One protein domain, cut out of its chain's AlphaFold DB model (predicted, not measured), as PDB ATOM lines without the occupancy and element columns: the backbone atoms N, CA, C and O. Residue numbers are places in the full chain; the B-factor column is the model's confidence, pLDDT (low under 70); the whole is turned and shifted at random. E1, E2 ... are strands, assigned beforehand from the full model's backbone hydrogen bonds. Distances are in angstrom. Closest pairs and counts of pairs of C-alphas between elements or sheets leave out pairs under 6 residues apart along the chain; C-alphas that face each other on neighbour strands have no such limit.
ATOM      1  N   LYS A 161     152.153 173.839 224.085       51.62
ATOM      2  CA  LYS A 161     152.782 174.870 223.238       51.62
ATOM      3  C   LYS A 161     152.780 174.613 221.714       51.62
ATOM      4  O   LYS A 161     153.760 174.180 221.118       51.62
ATOM      5  N   PHE A 162     151.697 175.050 221.080       53.31
ATOM      6  CA  PHE A 162     151.506 175.109 219.633       53.31
ATOM      7  C   PHE A 162     151.907 176.500 219.128       53.31
ATOM      8  O   PHE A 162     151.355 177.511 219.573       53.31
ATOM      9  N   LEU A 163     152.886 176.560 218.227       51.19
ATOM     10  CA  LEU A 163     153.329 177.785 217.567       51.19
ATOM     11  C   LEU A 163     153.678 177.460 216.115       51.19
ATOM     12  O   LEU A 163     154.833 177.212 215.795       51.19
ATOM     13  N   VAL A 164     152.684 177.486 215.229       54.78
ATOM     14  CA  VAL A 164     152.969 177.703 213.807       54.78
ATOM     15  C   VAL A 164     152.707 179.181 213.556       54.78
ATOM     16  O   VAL A 164     151.564 179.621 213.438       54.78
ATOM     17  N   GLY A 165     153.770 179.974 213.603       50.97
ATOM     18  CA  GLY A 165     153.728 181.396 213.287       50.97
ATOM     19  C   GLY A 165     154.937 181.756 212.442       50.97
ATOM     20  O   GLY A 165     156.067 181.612 212.894       50.97
ATOM     21  N   LEU A 166     154.690 182.196 211.210       51.53
ATOM     22  CA  LEU A 166     155.666 182.904 210.389       51.53
ATOM     23  C   LEU A 166     155.384 184.402 210.561       51.53
ATOM     24  O   LEU A 166     154.277 184.852 210.261       51.53
ATOM     25  N   GLY A 167     156.360 185.162 211.057       60.56
ATOM     26  CA  GLY A 167     156.228 186.604 211.287       60.56
ATOM     27  C   GLY A 167     155.322 186.968 212.473       60.56
ATOM     28  O   GLY A 167     155.459 186.431 213.570       60.56
ATOM     29  N   THR A 168     154.384 187.901 212.264       62.62
ATOM     30  CA  THR A 168     153.560 188.521 213.326       62.62
ATOM     31  C   THR A 168     152.228 187.819 213.619       62.62
ATOM     32  O   THR A 168     151.511 188.233 214.535       62.62
ATOM     33  N   THR A 169     151.877 186.778 212.859       72.12
ATOM     34  CA  THR A 169     150.631 186.013 213.021       72.12
ATOM     35  C   THR A 169     150.899 184.696 213.741       72.12
ATOM     36  O   THR A 169     151.778 183.936 213.332       72.12
ATOM     37  N   ARG A 170     150.129 184.394 214.789       77.38
ATOM     38  CA  ARG A 170     150.264 183.175 215.595       77.38
ATOM     39  C   ARG A 170     149.006 182.326 215.483       77.38
ATOM     40  O   ARG A 170     147.918 182.784 215.822       77.38
ATOM     41  N   VAL A 171     149.167 181.075 215.065       77.88
ATOM     42  CA  VAL A 171     148.074 180.101 214.976       77.88
ATOM     43  C   VAL A 171     148.134 179.156 216.169       77.88
ATOM     44  O   VAL A 171     149.186 178.594 216.473       77.88
ATOM     45  N   ILE A 172     146.997 178.971 216.834       79.69
ATOM     46  CA  ILE A 172     146.796 178.026 217.931       79.69
ATOM     47  C   ILE A 172     145.611 177.141 217.552       79.69
ATOM     48  O   ILE A 172     144.513 177.633 217.303       79.69
ATOM     49  N   VAL A 173     145.824 175.832 217.504       76.75
ATOM     50  CA  VAL A 173     144.772 174.844 217.244       76.75
ATOM     51  C   VAL A 173     144.573 174.052 218.531       76.75
ATOM     52  O   VAL A 173     145.536 173.465 219.004       76.75
ATOM     53  N   THR A 174     143.374 174.074 219.112       80.44
ATOM     54  CA  THR A 174     142.980 173.271 220.287       80.44
ATOM     55  C   THR A 174     142.144 172.062 219.876       80.44
ATOM     56  O   THR A 174     142.001 171.783 218.689       80.44
ATOM     57  N   ASN A 175     141.587 171.324 220.840       80.25
ATOM     58  CA  ASN A 175     140.716 170.183 220.549       80.25
ATOM     59  C   ASN A 175     139.422 170.599 219.841       80.25
ATOM     60  O   ASN A 175     138.924 169.856 219.002       80.25
ATOM     61  N   ASN A 176     138.871 171.770 220.174       85.00
ATOM     62  CA  ASN A 176     137.616 172.243 219.588       85.00
ATOM     63  C   ASN A 176     137.738 173.577 218.846       85.00
ATOM     64  O   ASN A 176     136.781 173.975 218.182       85.00
ATOM     65  N   TRP A 177     138.872 174.274 218.926       86.50
ATOM     66  CA  TRP A 177     139.021 175.625 218.386       86.50
ATOM     67  C   TRP A 177     140.222 175.756 217.455       86.50
ATOM     68  O   TRP A 177     141.263 175.132 217.630       86.50
ATOM     69  N   ILE A 178     140.071 176.607 216.449       84.88
ATOM     70  CA  ILE A 178     141.159 177.131 215.630       84.88
ATOM     71  C   ILE A 178     141.202 178.629 215.900       84.88
ATOM     72  O   ILE A 178     140.225 179.347 215.665       84.88
ATOM     73  N   ILE A 179     142.332 179.087 216.422       86.44
ATOM     74  CA  ILE A 179     142.545 180.454 216.868       86.44
ATOM     75  C   ILE A 179     143.696 181.048 216.066       86.44
ATOM     76  O   ILE A 179     144.823 180.563 216.114       86.44
ATOM     77  N   LEU A 180     143.417 182.117 215.332       84.69
ATOM     78  CA  LEU A 180     144.424 182.921 214.654       84.69
ATOM     79  C   LEU A 180     144.550 184.255 215.390       84.69
ATOM     80  O   LEU A 180     143.580 185.003 215.525       84.69
ATOM     81  N   ILE A 181     145.749 184.539 215.882       84.44
ATOM     82  CA  ILE A 181     146.103 185.784 216.550       84.44
ATOM     83  C   ILE A 181     146.924 186.613 215.575       84.44
ATOM     84  O   ILE A 181     148.073 186.286 215.281       84.44
ATOM     85  N   ASP A 182     146.351 187.726 215.138       78.38
ATOM     86  CA  ASP A 182     147.036 188.728 214.340       78.38
ATOM     87  C   ASP A 182     147.460 189.923 215.213       78.38
ATOM     88  O   ASP A 182     147.144 190.054 216.408       78.38
ATOM     89  N   THR A 183     148.163 190.865 214.589       75.62
ATOM     90  CA  THR A 183     148.560 192.144 215.200       75.62
ATOM     91  C   THR A 183     147.365 193.055 215.532       75.62
ATOM     92  O   THR A 183     147.468 193.941 216.392       75.62
ATOM     93  N   TRP A 184     146.230 192.843 214.861       73.25
ATOM     94  CA  TRP A 184     145.044 193.707 214.921       73.25
ATOM     95  C   TRP A 184     143.797 193.010 215.465       73.25
ATOM     96  O   TRP A 184     142.954 193.662 216.079       73.25
ATOM     97  N   SER A 185     143.677 191.701 215.270       79.88
ATOM     98  CA  SER A 185     142.468 190.945 215.590       79.88
ATOM     99  C   SER A 185     142.789 189.533 216.057       79.88
ATOM    100  O   SER A 185     143.856 188.993 215.788       79.88
ATOM    101  N   VAL A 186     141.837 188.936 216.773       86.88
ATOM    102  CA  VAL A 186     141.863 187.514 217.132       86.88
ATOM    103  C   VAL A 186     140.659 186.847 216.487       86.88
ATOM    104  O   VAL A 186     139.510 187.232 216.730       86.88
ATOM    105  N   HIS A 187     140.918 185.881 215.615       85.69
ATOM    106  CA  HIS A 187     139.914 185.089 214.919       85.69
ATOM    107  C   HIS A 187     139.763 183.745 215.621       85.69
ATOM    108  O   HIS A 187     140.733 183.019 215.783       85.69
ATOM    109  N   LEU A 188     138.538 183.445 216.054       87.56
ATOM    110  CA  LEU A 188     138.181 182.210 216.746       87.56
ATOM    111  C   LEU A 188     137.134 181.488 215.909       87.56
ATOM    112  O   LEU A 188     136.092 182.070 215.588       87.56
ATOM    113  N   ILE A 189     137.414 180.241 215.551       87.19
ATOM    114  CA  ILE A 189     136.483 179.373 214.835       87.19
ATOM    115  C   ILE A 189     136.410 178.040 215.573       87.19
ATOM    116  O   ILE A 189     137.442 177.464 215.917       87.19
ATOM    117  N   ASN A 190     135.198 177.547 215.817       87.06
ATOM    118  CA  ASN A 190     135.017 176.192 216.321       87.06
ATOM    119  C   ASN A 190     135.327 175.186 215.202       87.06
ATOM    120  O   ASN A 190     134.825 175.331 214.091       87.06
ATOM    121  N   GLN A 191     136.108 174.145 215.480       83.62
ATOM    122  CA  GLN A 191     136.515 173.152 214.483       83.62
ATOM    123  C   GLN A 191     135.338 172.467 213.789       83.62
ATOM    124  O   GLN A 191     135.434 172.152 212.607       83.62
ATOM    125  N   ARG A 192     134.208 172.278 214.481       83.69
ATOM    126  CA  ARG A 192     133.001 171.671 213.890       83.69
ATOM    127  C   ARG A 192     132.343 172.557 212.836       83.69
ATOM    128  O   ARG A 192     131.592 172.063 212.005       83.69
ATOM    129  N   ASP A 193     132.611 173.853 212.904       84.31
ATOM    130  CA  ASP A 193     132.099 174.872 211.996       84.31
ATOM    131  C   ASP A 193     133.165 175.333 210.983       84.31
ATOM    132  O   ASP A 193     132.894 176.149 210.105       84.31
ATOM    133  N   ALA A 194     134.393 174.817 211.093       84.00
ATOM    134  CA  ALA A 194     135.499 175.172 210.222       84.00
ATOM    135  C   ALA A 194     135.456 174.362 208.921       84.00
ATOM    136  O   ALA A 194     135.521 173.134 208.921       84.00
ATOM    137  N   VAL A 195     135.440 175.063 207.791       82.88
ATOM    138  CA  VAL A 195     135.720 174.497 206.471       82.88
ATOM    139  C   VAL A 195     137.147 174.859 206.096       82.88
ATOM    140  O   VAL A 195     137.495 176.037 205.994       82.88
ATOM    141  N   LEU A 196     137.965 173.830 205.890       81.75
ATOM    142  CA  LEU A 196     139.358 173.954 205.481       81.75
ATOM    143  C   LEU A 196     139.467 173.693 203.977       81.75
ATOM    144  O   LEU A 196     139.129 172.611 203.500       81.75
ATOM    145  N   CYS A 197     139.951 174.676 203.224       79.12
ATOM    146  CA  CYS A 197     140.226 174.549 201.795       79.12
ATOM    147  C   CYS A 197     141.689 174.883 201.523       79.12
ATOM    148  O   CYS A 197     142.153 175.960 201.884       79.12
ATOM    149  N   VAL A 198     142.418 174.007 200.839       79.62
ATOM    150  CA  VAL A 198     143.784 174.320 200.394       79.62
ATOM    151  C   VAL A 198     143.701 175.380 199.295       79.62
ATOM    152  O   VAL A 198     143.067 175.145 198.268       79.62
ATOM    153  N   SER A 199     144.280 176.564 199.522       75.94
ATOM    154  CA  SER A 199     144.264 177.663 198.546       75.94
ATOM    155  C   SER A 199     145.467 177.630 197.604       75.94
ATOM    156  O   SER A 199     145.366 178.110 196.479       75.94
ATOM    157  N   GLY A 200     146.583 177.047 198.046       71.88
ATOM    158  CA  GLY A 200     147.807 176.947 197.261       71.88
ATOM    159  C   GLY A 200     148.985 176.436 198.079       71.88
ATOM    160  O   GLY A 200     148.864 176.162 199.273       71.88
ATOM    161  N   VAL A 201     150.129 176.316 197.417       71.75
ATOM    162  CA  VAL A 201     151.395 175.898 198.015       71.75
ATOM    163  C   VAL A 201     152.438 176.943 197.643       71.75
ATOM    164  O   VAL A 201     152.651 177.188 196.457       71.75
ATOM    165  N   ASP A 202     153.049 177.558 198.650       69.25
ATOM    166  CA  ASP A 202     154.132 178.522 198.489       69.25
ATOM    167  C   ASP A 202     155.459 177.801 198.760       69.25
ATOM    168  O   ASP A 202     155.649 177.214 199.825       69.25
ATOM    169  N   THR A 203     156.390 177.841 197.813       65.56
ATOM    170  CA  THR A 203     157.788 177.434 198.019       65.56
ATOM    171  C   THR A 203     158.610 178.687 198.284       65.56
ATOM    172  O   THR A 203     158.537 179.641 197.506       65.56
ATOM    173  N   TYR A 204     159.334 178.732 199.406       59.38
ATOM    174  CA  TYR A 204     160.133 179.901 199.756       59.38
ATOM    175  C   TYR A 204     161.632 179.624 199.643       59.38
ATOM    176  O   TYR A 204     162.221 178.956 200.489       59.38
ATOM    177  N   ASP A 205     162.260 180.244 198.645       45.88
ATOM    178  CA  ASP A 205     163.712 180.254 198.454       45.88
ATOM    179  C   ASP A 205     164.346 181.380 199.295       45.88
ATOM    180  O   ASP A 205     164.937 182.320 198.762       45.88
ATOM    181  N   ARG A 206     164.216 181.370 200.630       43.31
ATOM    182  CA  ARG A 206     165.156 182.152 201.460       43.31
ATOM    183  C   ARG A 206     166.082 181.222 202.190       43.31
ATOM    184  O   ARG A 206     165.813 180.778 203.300       43.31
ATOM    185  N   SER A 207     167.266 181.106 201.622       41.16
ATOM    186  CA  SER A 207     168.442 180.894 202.428       41.16
ATOM    187  C   SER A 207     169.567 181.813 201.938       41.16
ATOM    188  O   SER A 207     170.078 181.698 200.832       41.16
ATOM    189  N   SER A 208     169.985 182.748 202.798       46.44
ATOM    190  CA  SER A 208     171.373 183.244 202.796       46.44
ATOM    191  C   SER A 208     172.346 182.171 203.317       46.44
ATOM    192  O   SER A 208     173.548 182.397 203.398       46.44
ATOM    193  N   SER A 209     171.818 180.998 203.669       43.38
ATOM    194  CA  SER A 209     172.493 179.787 204.127       43.38
ATOM    195  C   SER A 209     171.953 178.578 203.343       43.38
ATOM    196  O   SER A 209     171.234 177.756 203.902       43.38
ATOM    197  N   GLY A 210     172.219 178.576 202.033       43.88
ATOM    198  CA  GLY A 210     171.852 177.657 200.935       43.88
ATOM    199  C   GLY A 210     171.431 176.193 201.153       43.88
ATOM    200  O   GLY A 210     171.913 175.384 200.370       43.88
ATOM    201  N   LEU A 211     170.604 175.803 202.134       47.66
ATOM    202  CA  LEU A 211     170.402 174.371 202.418       47.66
ATOM    203  C   LEU A 211     168.980 173.804 202.432       47.66
ATOM    204  O   LEU A 211     168.890 172.605 202.217       47.66
ATOM    205  N   LEU A 212     167.881 174.553 202.598       49.12
ATOM    206  CA  LEU A 212     166.542 173.927 202.562       49.12
ATOM    207  C   LEU A 212     165.464 174.852 201.971       49.12
ATOM    208  O   LEU A 212     165.223 175.946 202.482       49.12
ATOM    209  N   GLU A 213     164.804 174.389 200.905       51.72
ATOM    210  CA  GLU A 213     163.536 174.930 200.402       51.72
ATOM    211  C   GLU A 213     162.416 174.491 201.358       51.72
ATOM    212  O   GLU A 213     162.058 173.316 201.406       51.72
ATOM    213  N   THR A 214     161.851 175.410 202.144       57.66
ATOM    214  CA  THR A 214     160.694 175.087 202.991       57.66
ATOM    215  C   THR A 214     159.405 175.373 202.230       57.66
ATOM    216  O   THR A 214     159.080 176.510 201.873       57.66
ATOM    217  N   GLN A 215     158.663 174.305 201.938       64.12
ATOM    218  CA  GLN A 215     157.357 174.386 201.300       64.12
ATOM    219  C   GLN A 215     156.271 174.620 202.361       64.12
ATOM    220  O   GLN A 215     156.183 173.907 203.363       64.12
ATOM    221  N   TYR A 216     155.417 175.617 202.129       70.88
ATOM    222  CA  TYR A 216     154.278 175.946 202.979       70.88
ATOM    223  C   TYR A 216     152.966 175.748 202.227       70.88
ATOM    224  O   TYR A 216     152.761 176.262 201.129       70.88
ATOM    225  N   VAL A 217     152.030 175.036 202.841       74.31
ATOM    226  CA  VAL A 217     150.665 174.879 202.341       74.31
ATOM    227  C   VAL A 217     149.789 175.982 202.928       74.31
ATOM    228  O   VAL A 217     149.664 176.116 204.147       74.31
ATOM    229  N   ASN A 218     149.155 176.758 202.053       76.69
ATOM    230  CA  ASN A 218     148.161 177.758 202.414       76.69
ATOM    231  C   ASN A 218     146.784 177.090 202.544       76.69
ATOM    232  O   ASN A 218     146.213 176.608 201.564       76.69
ATOM    233  N   ILE A 219     146.223 177.084 203.749       79.56
ATOM    234  CA  ILE A 219     144.908 176.526 204.069       79.56
ATOM    235  C   ILE A 219     143.969 177.678 204.411       79.56
ATOM    236  O   ILE A 219     144.091 178.320 205.448       79.56
ATOM    237  N   ARG A 220     142.997 177.940 203.546       82.25
ATOM    238  CA  ARG A 220     141.915 178.887 203.797       82.25
ATOM    239  C   ARG A 220     140.904 178.269 204.759       82.25
ATOM    240  O   ARG A 220     140.342 177.216 204.470       82.25
ATOM    241  N   VAL A 221     140.647 178.955 205.865       83.25
ATOM    242  CA  VAL A 221     139.655 178.588 206.877       83.25
ATOM    243  C   VAL A 221     138.456 179.515 206.745       83.25
ATOM    244  O   VAL A 221     138.589 180.738 206.825       83.25
ATOM    245  N   ALA A 222     137.282 178.931 206.535       84.38
ATOM    246  CA  ALA A 222     136.001 179.627 206.534       84.38
ATOM    247  C   ALA A 222     135.077 179.016 207.594       84.38
ATOM    248  O   ALA A 222     135.220 177.848 207.939       84.38
ATOM    249  N   SER A 223     134.135 179.803 208.108       84.12
ATOM    250  CA  SER A 223     133.065 179.304 208.978       84.12
ATOM    251  C   SER A 223     131.807 179.049 208.145       84.12
ATOM    252  O   SER A 223     131.529 179.809 207.213       84.12
ATOM    253  N   VAL A 224     131.064 177.982 208.452       80.25
ATOM    254  CA  VAL A 224     129.780 177.679 207.795       80.25
ATOM    255  C   VAL A 224     128.671 178.557 208.365       80.25
ATOM    256  O   VAL A 224     127.839 179.075 207.622       80.25
ATOM    257  N   THR A 225     128.652 178.720 209.688       73.06
ATOM    258  CA  THR A 225     127.567 179.398 210.407       73.06
ATOM    259  C   THR A 225     127.767 180.902 210.543       73.06
ATOM    260  O   THR A 225     126.786 181.645 210.596       73.06
ATOM    261  N   ASN A 226     129.016 181.375 210.578       70.38
ATOM    262  CA  ASN A 226     129.336 182.785 210.745       70.38
ATOM    263  C   ASN A 226     129.905 183.400 209.463       70.38
ATOM    264  O   ASN A 226     130.936 182.940 208.964       70.38
ATOM    265  N   PRO A 227     129.327 184.518 208.979       66.38
ATOM    266  CA  PRO A 227     129.883 185.285 207.874       66.38
ATOM    267  C   PRO A 227     131.107 186.075 208.360       66.38
ATOM    268  O   PRO A 227     131.067 187.283 208.583       66.38
ATOM    269  N   MET A 228     132.208 185.368 208.583       72.00
ATOM    270  CA  MET A 228     133.517 185.930 208.886       72.00
ATOM    271  C   MET A 228     134.352 185.986 207.614       72.00
ATOM    272  O   MET A 228     134.241 185.119 206.746       72.00
ATOM    273  N   GLN A 229     135.229 186.987 207.512       74.81
ATOM    274  CA  GLN A 229     136.216 187.000 206.441       74.81
ATOM    275  C   GLN A 229     137.137 185.782 206.626       74.81
ATOM    276  O   GLN A 229     137.731 185.640 207.700       74.81
ATOM    277  N   PRO A 230     137.226 184.887 205.626       78.94
ATOM    278  CA  PRO A 230     138.059 183.705 205.735       78.94
ATOM    279  C   PRO A 230     139.526 184.119 205.808       78.94
ATOM    280  O   PRO A 230     139.946 185.035 205.097       78.94
ATOM    281  N   PHE A 231     140.292 183.432 206.648       77.62
ATOM    282  CA  PHE A 231     141.724 183.665 206.815       77.62
ATOM    283  C   PHE A 231     142.523 182.475 206.296       77.62
ATOM    284  O   PHE A 231     142.004 181.365 206.194       77.62
ATOM    285  N   THR A 232     143.785 182.706 205.954       77.69
ATOM    286  CA  THR A 232     144.676 181.663 205.445       77.69
ATOM    287  C   THR A 232     145.687 181.298 206.519       77.69
ATOM    288  O   THR A 232     146.438 182.147 206.987       77.69
ATOM    289  N   LEU A 233     145.700 180.028 206.896       75.62
ATOM    290  CA  LEU A 233     146.725 179.413 207.719       75.62
ATOM    291  C   LEU A 233     147.861 178.930 206.827       75.62
ATOM    292  O   LEU A 233     147.612 178.372 205.761       75.62
ATOM    293  N   ARG A 234     149.101 179.105 207.274       73.00
ATOM    294  CA  ARG A 234     150.276 178.541 206.608       73.00
ATOM    295  C   ARG A 234     150.798 177.381 207.424       73.00
ATOM    296  O   ARG A 234     151.089 177.553 208.603       73.00
ATOM    297  N   CYS A 235     150.902 176.216 206.806       68.44
ATOM    298  CA  CYS A 235     151.413 175.015 207.447       68.44
ATOM    299  C   CYS A 235     152.671 174.560 206.707       68.44
ATOM    300  O   CYS A 235     152.643 174.464 205.483       68.44
ATOM    301  N   ALA A 236     153.768 174.321 207.424       66.00
ATOM    302  CA  ALA A 236     154.965 173.744 206.818       66.00
ATOM    303  C   ALA A 236     154.663 172.316 206.342       66.00
ATOM    304  O   ALA A 236     153.895 171.604 206.992       66.00
ATOM    305  N   GLU A 237     155.275 171.888 205.235       59.94
ATOM    306  CA  GLU A 237     155.096 170.540 204.665       59.94
ATOM    307  C   GLU A 237     155.389 169.412 205.676       59.94
ATOM    308  O   GLU A 237     154.878 168.294 205.568       59.94
ATOM    309  N   GLU A 238     156.201 169.708 206.685       59.62
ATOM    310  CA  GLU A 238     156.615 168.764 207.711       59.62
ATOM    311  C   GLU A 238     155.558 168.531 208.798       59.62
ATOM    312  O   GLU A 238     155.674 167.557 209.529       59.62
ATOM    313  N   CYS A 239     154.506 169.347 208.915       60.97
ATOM    314  CA  CYS A 239     153.495 169.188 209.966       60.97
ATOM    315  C   CYS A 239     152.321 168.289 209.532       60.97
ATOM    316  O   CYS A 239     151.849 168.323 208.396       60.97
ATOM    317  N   CYS A 240     151.786 167.493 210.461       60.25
ATOM    318  CA  CYS A 240     150.591 166.679 210.234       60.25
ATOM    319  C   CYS A 240     149.363 167.569 209.994       60.25
ATOM    320  O   CYS A 240     149.015 168.381 210.844       60.25
ATOM    321  N   ILE A 241     148.636 167.360 208.892       62.44
ATOM    322  CA  ILE A 241     147.444 168.159 208.543       62.44
ATOM    323  C   ILE A 241     146.241 167.934 209.480       62.44
ATOM    324  O   ILE A 241     145.288 168.704 209.454       62.44
ATOM    325  N   GLY A 242     146.254 166.857 210.273       61.62
ATOM    326  CA  GLY A 242     145.187 166.543 211.225       61.62
ATOM    327  C   GLY A 242     145.347 167.293 212.545       61.62
ATOM    328  O   GLY A 242     144.435 167.989 212.974       61.62
ATOM    329  N   CYS A 243     146.510 167.156 213.187       56.28
ATOM    330  CA  CYS A 243     146.775 167.768 214.493       56.28
ATOM    331  C   CYS A 243     147.581 169.071 214.422       56.28
ATOM    332  O   CYS A 243     147.723 169.736 215.442       56.28
ATOM    333  N   PHE A 244     148.143 169.428 213.261       60.31
ATOM    334  CA  PHE A 244     149.005 170.600 213.040       60.31
ATOM    335  C   PHE A 244     150.238 170.693 213.959       60.31
ATOM    336  O   PHE A 244     150.924 171.712 213.964       60.31
ATOM    337  N   GLN A 245     150.529 169.636 214.726       56.53
ATOM    338  CA  GLN A 245     151.482 169.657 215.838       56.53
ATOM    339  C   GLN A 245     152.712 168.800 215.577       56.53
ATOM    340  O   GLN A 245     153.838 169.238 215.787       56.53
ATOM    341  N   TYR A 246     152.495 167.560 215.151       57.22
ATOM    342  CA  TYR A 246     153.565 166.580 215.036       57.22
ATOM    343  C   TYR A 246     153.995 166.425 213.594       57.22
ATOM    344  O   TYR A 246     153.151 166.408 212.692       57.22
TER     345      TYR A 246
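AT A GLANCE: This is residues 161 to 246 of the 315 residues of an uncharacterized protein of Trichinella nativa (UniProt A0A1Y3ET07). A long, strongly twisted ribbon of three strands, E4 to E6, has a smaller, flatter three-stranded sheet, E1 to E3, over part of its E6 side, the two sheets meeting at only a few places. The E4-E5 hairpin runs along the longest axis, with its turn around Ser 209 at one end. The printed part has 86 residues with no named helix and six named strands, E1 to E6 in chain order; under half of the residues, 41, are in these strands. The class is all strand, with two antiparallel sheets in the orders E1-E2-E3 and E4-E5-E6. The whole is compact, with a radius of gyration of the C-alphas of 13.6 A, yet elongated in outline, spanning 45 by 27 by 26 A.

HOW THE PARTS SIT: E1, residues 170 to 173, and E2, residues 177 to 181, form an antiparallel hairpin at 175 degrees, with N 170 and O 181 2.8 A apart, within hydrogen-bond range. E2 forms another hairpin with E3, residues 186 to 190, antiparallel at 169 degrees, with N 180 and O 187 2.9 A apart. These strands form a meander, each the antiparallel neighbour of the one before. E3 and E4, residues 194 to 204, meet only through their tight link. E4 bends by 54 degrees at residue 200. It forms a hairpin with E5, residues 214 to 223, antiparallel at 157 degrees, with N 199 and O 218 2.8 A apart. E5 and E6, residues 231 to 236, are an antiparallel hairpin at 149 degrees, with N 219 and O 233 2.8 A apart. E4, E5 and E6 form a second meander. Between the sheets, the closest C-alphas of E1 and E6 are those of Val 171 and Leu 233, 7.4 A apart. For E3 and E5 they are those of Ile 189 and Ser 223, 6.8 A apart. E2 and E6 are only just apart, at 8.1 A.

IN THESE COORDINATES: E1 begins at C-alpha 170, (150.264, 183.175, 215.595). The longer strands, from first to last C-alpha, are E4 at 27.2 A, E5 at 28.6 A and E6 at 16.5 A; E1, E2 and E3 measure 10.1, 12.5 and 13.3 A. E4 begins at C-alpha 194, (135.499, 175.172, 210.222), and E6 ends at C-alpha 236, (154.965, 173.744, 206.818).

THE WHOLE: The two C-alphas farthest apart are those of Ser 209 and Thr 225, 45.4 A. The printed part has no cut, and no link between named strands is long. The mean pLDDT of the printed part is 70.1, and 35 residues are under 70: 161 to 168, 202 to 215, 227 and 235 to 246.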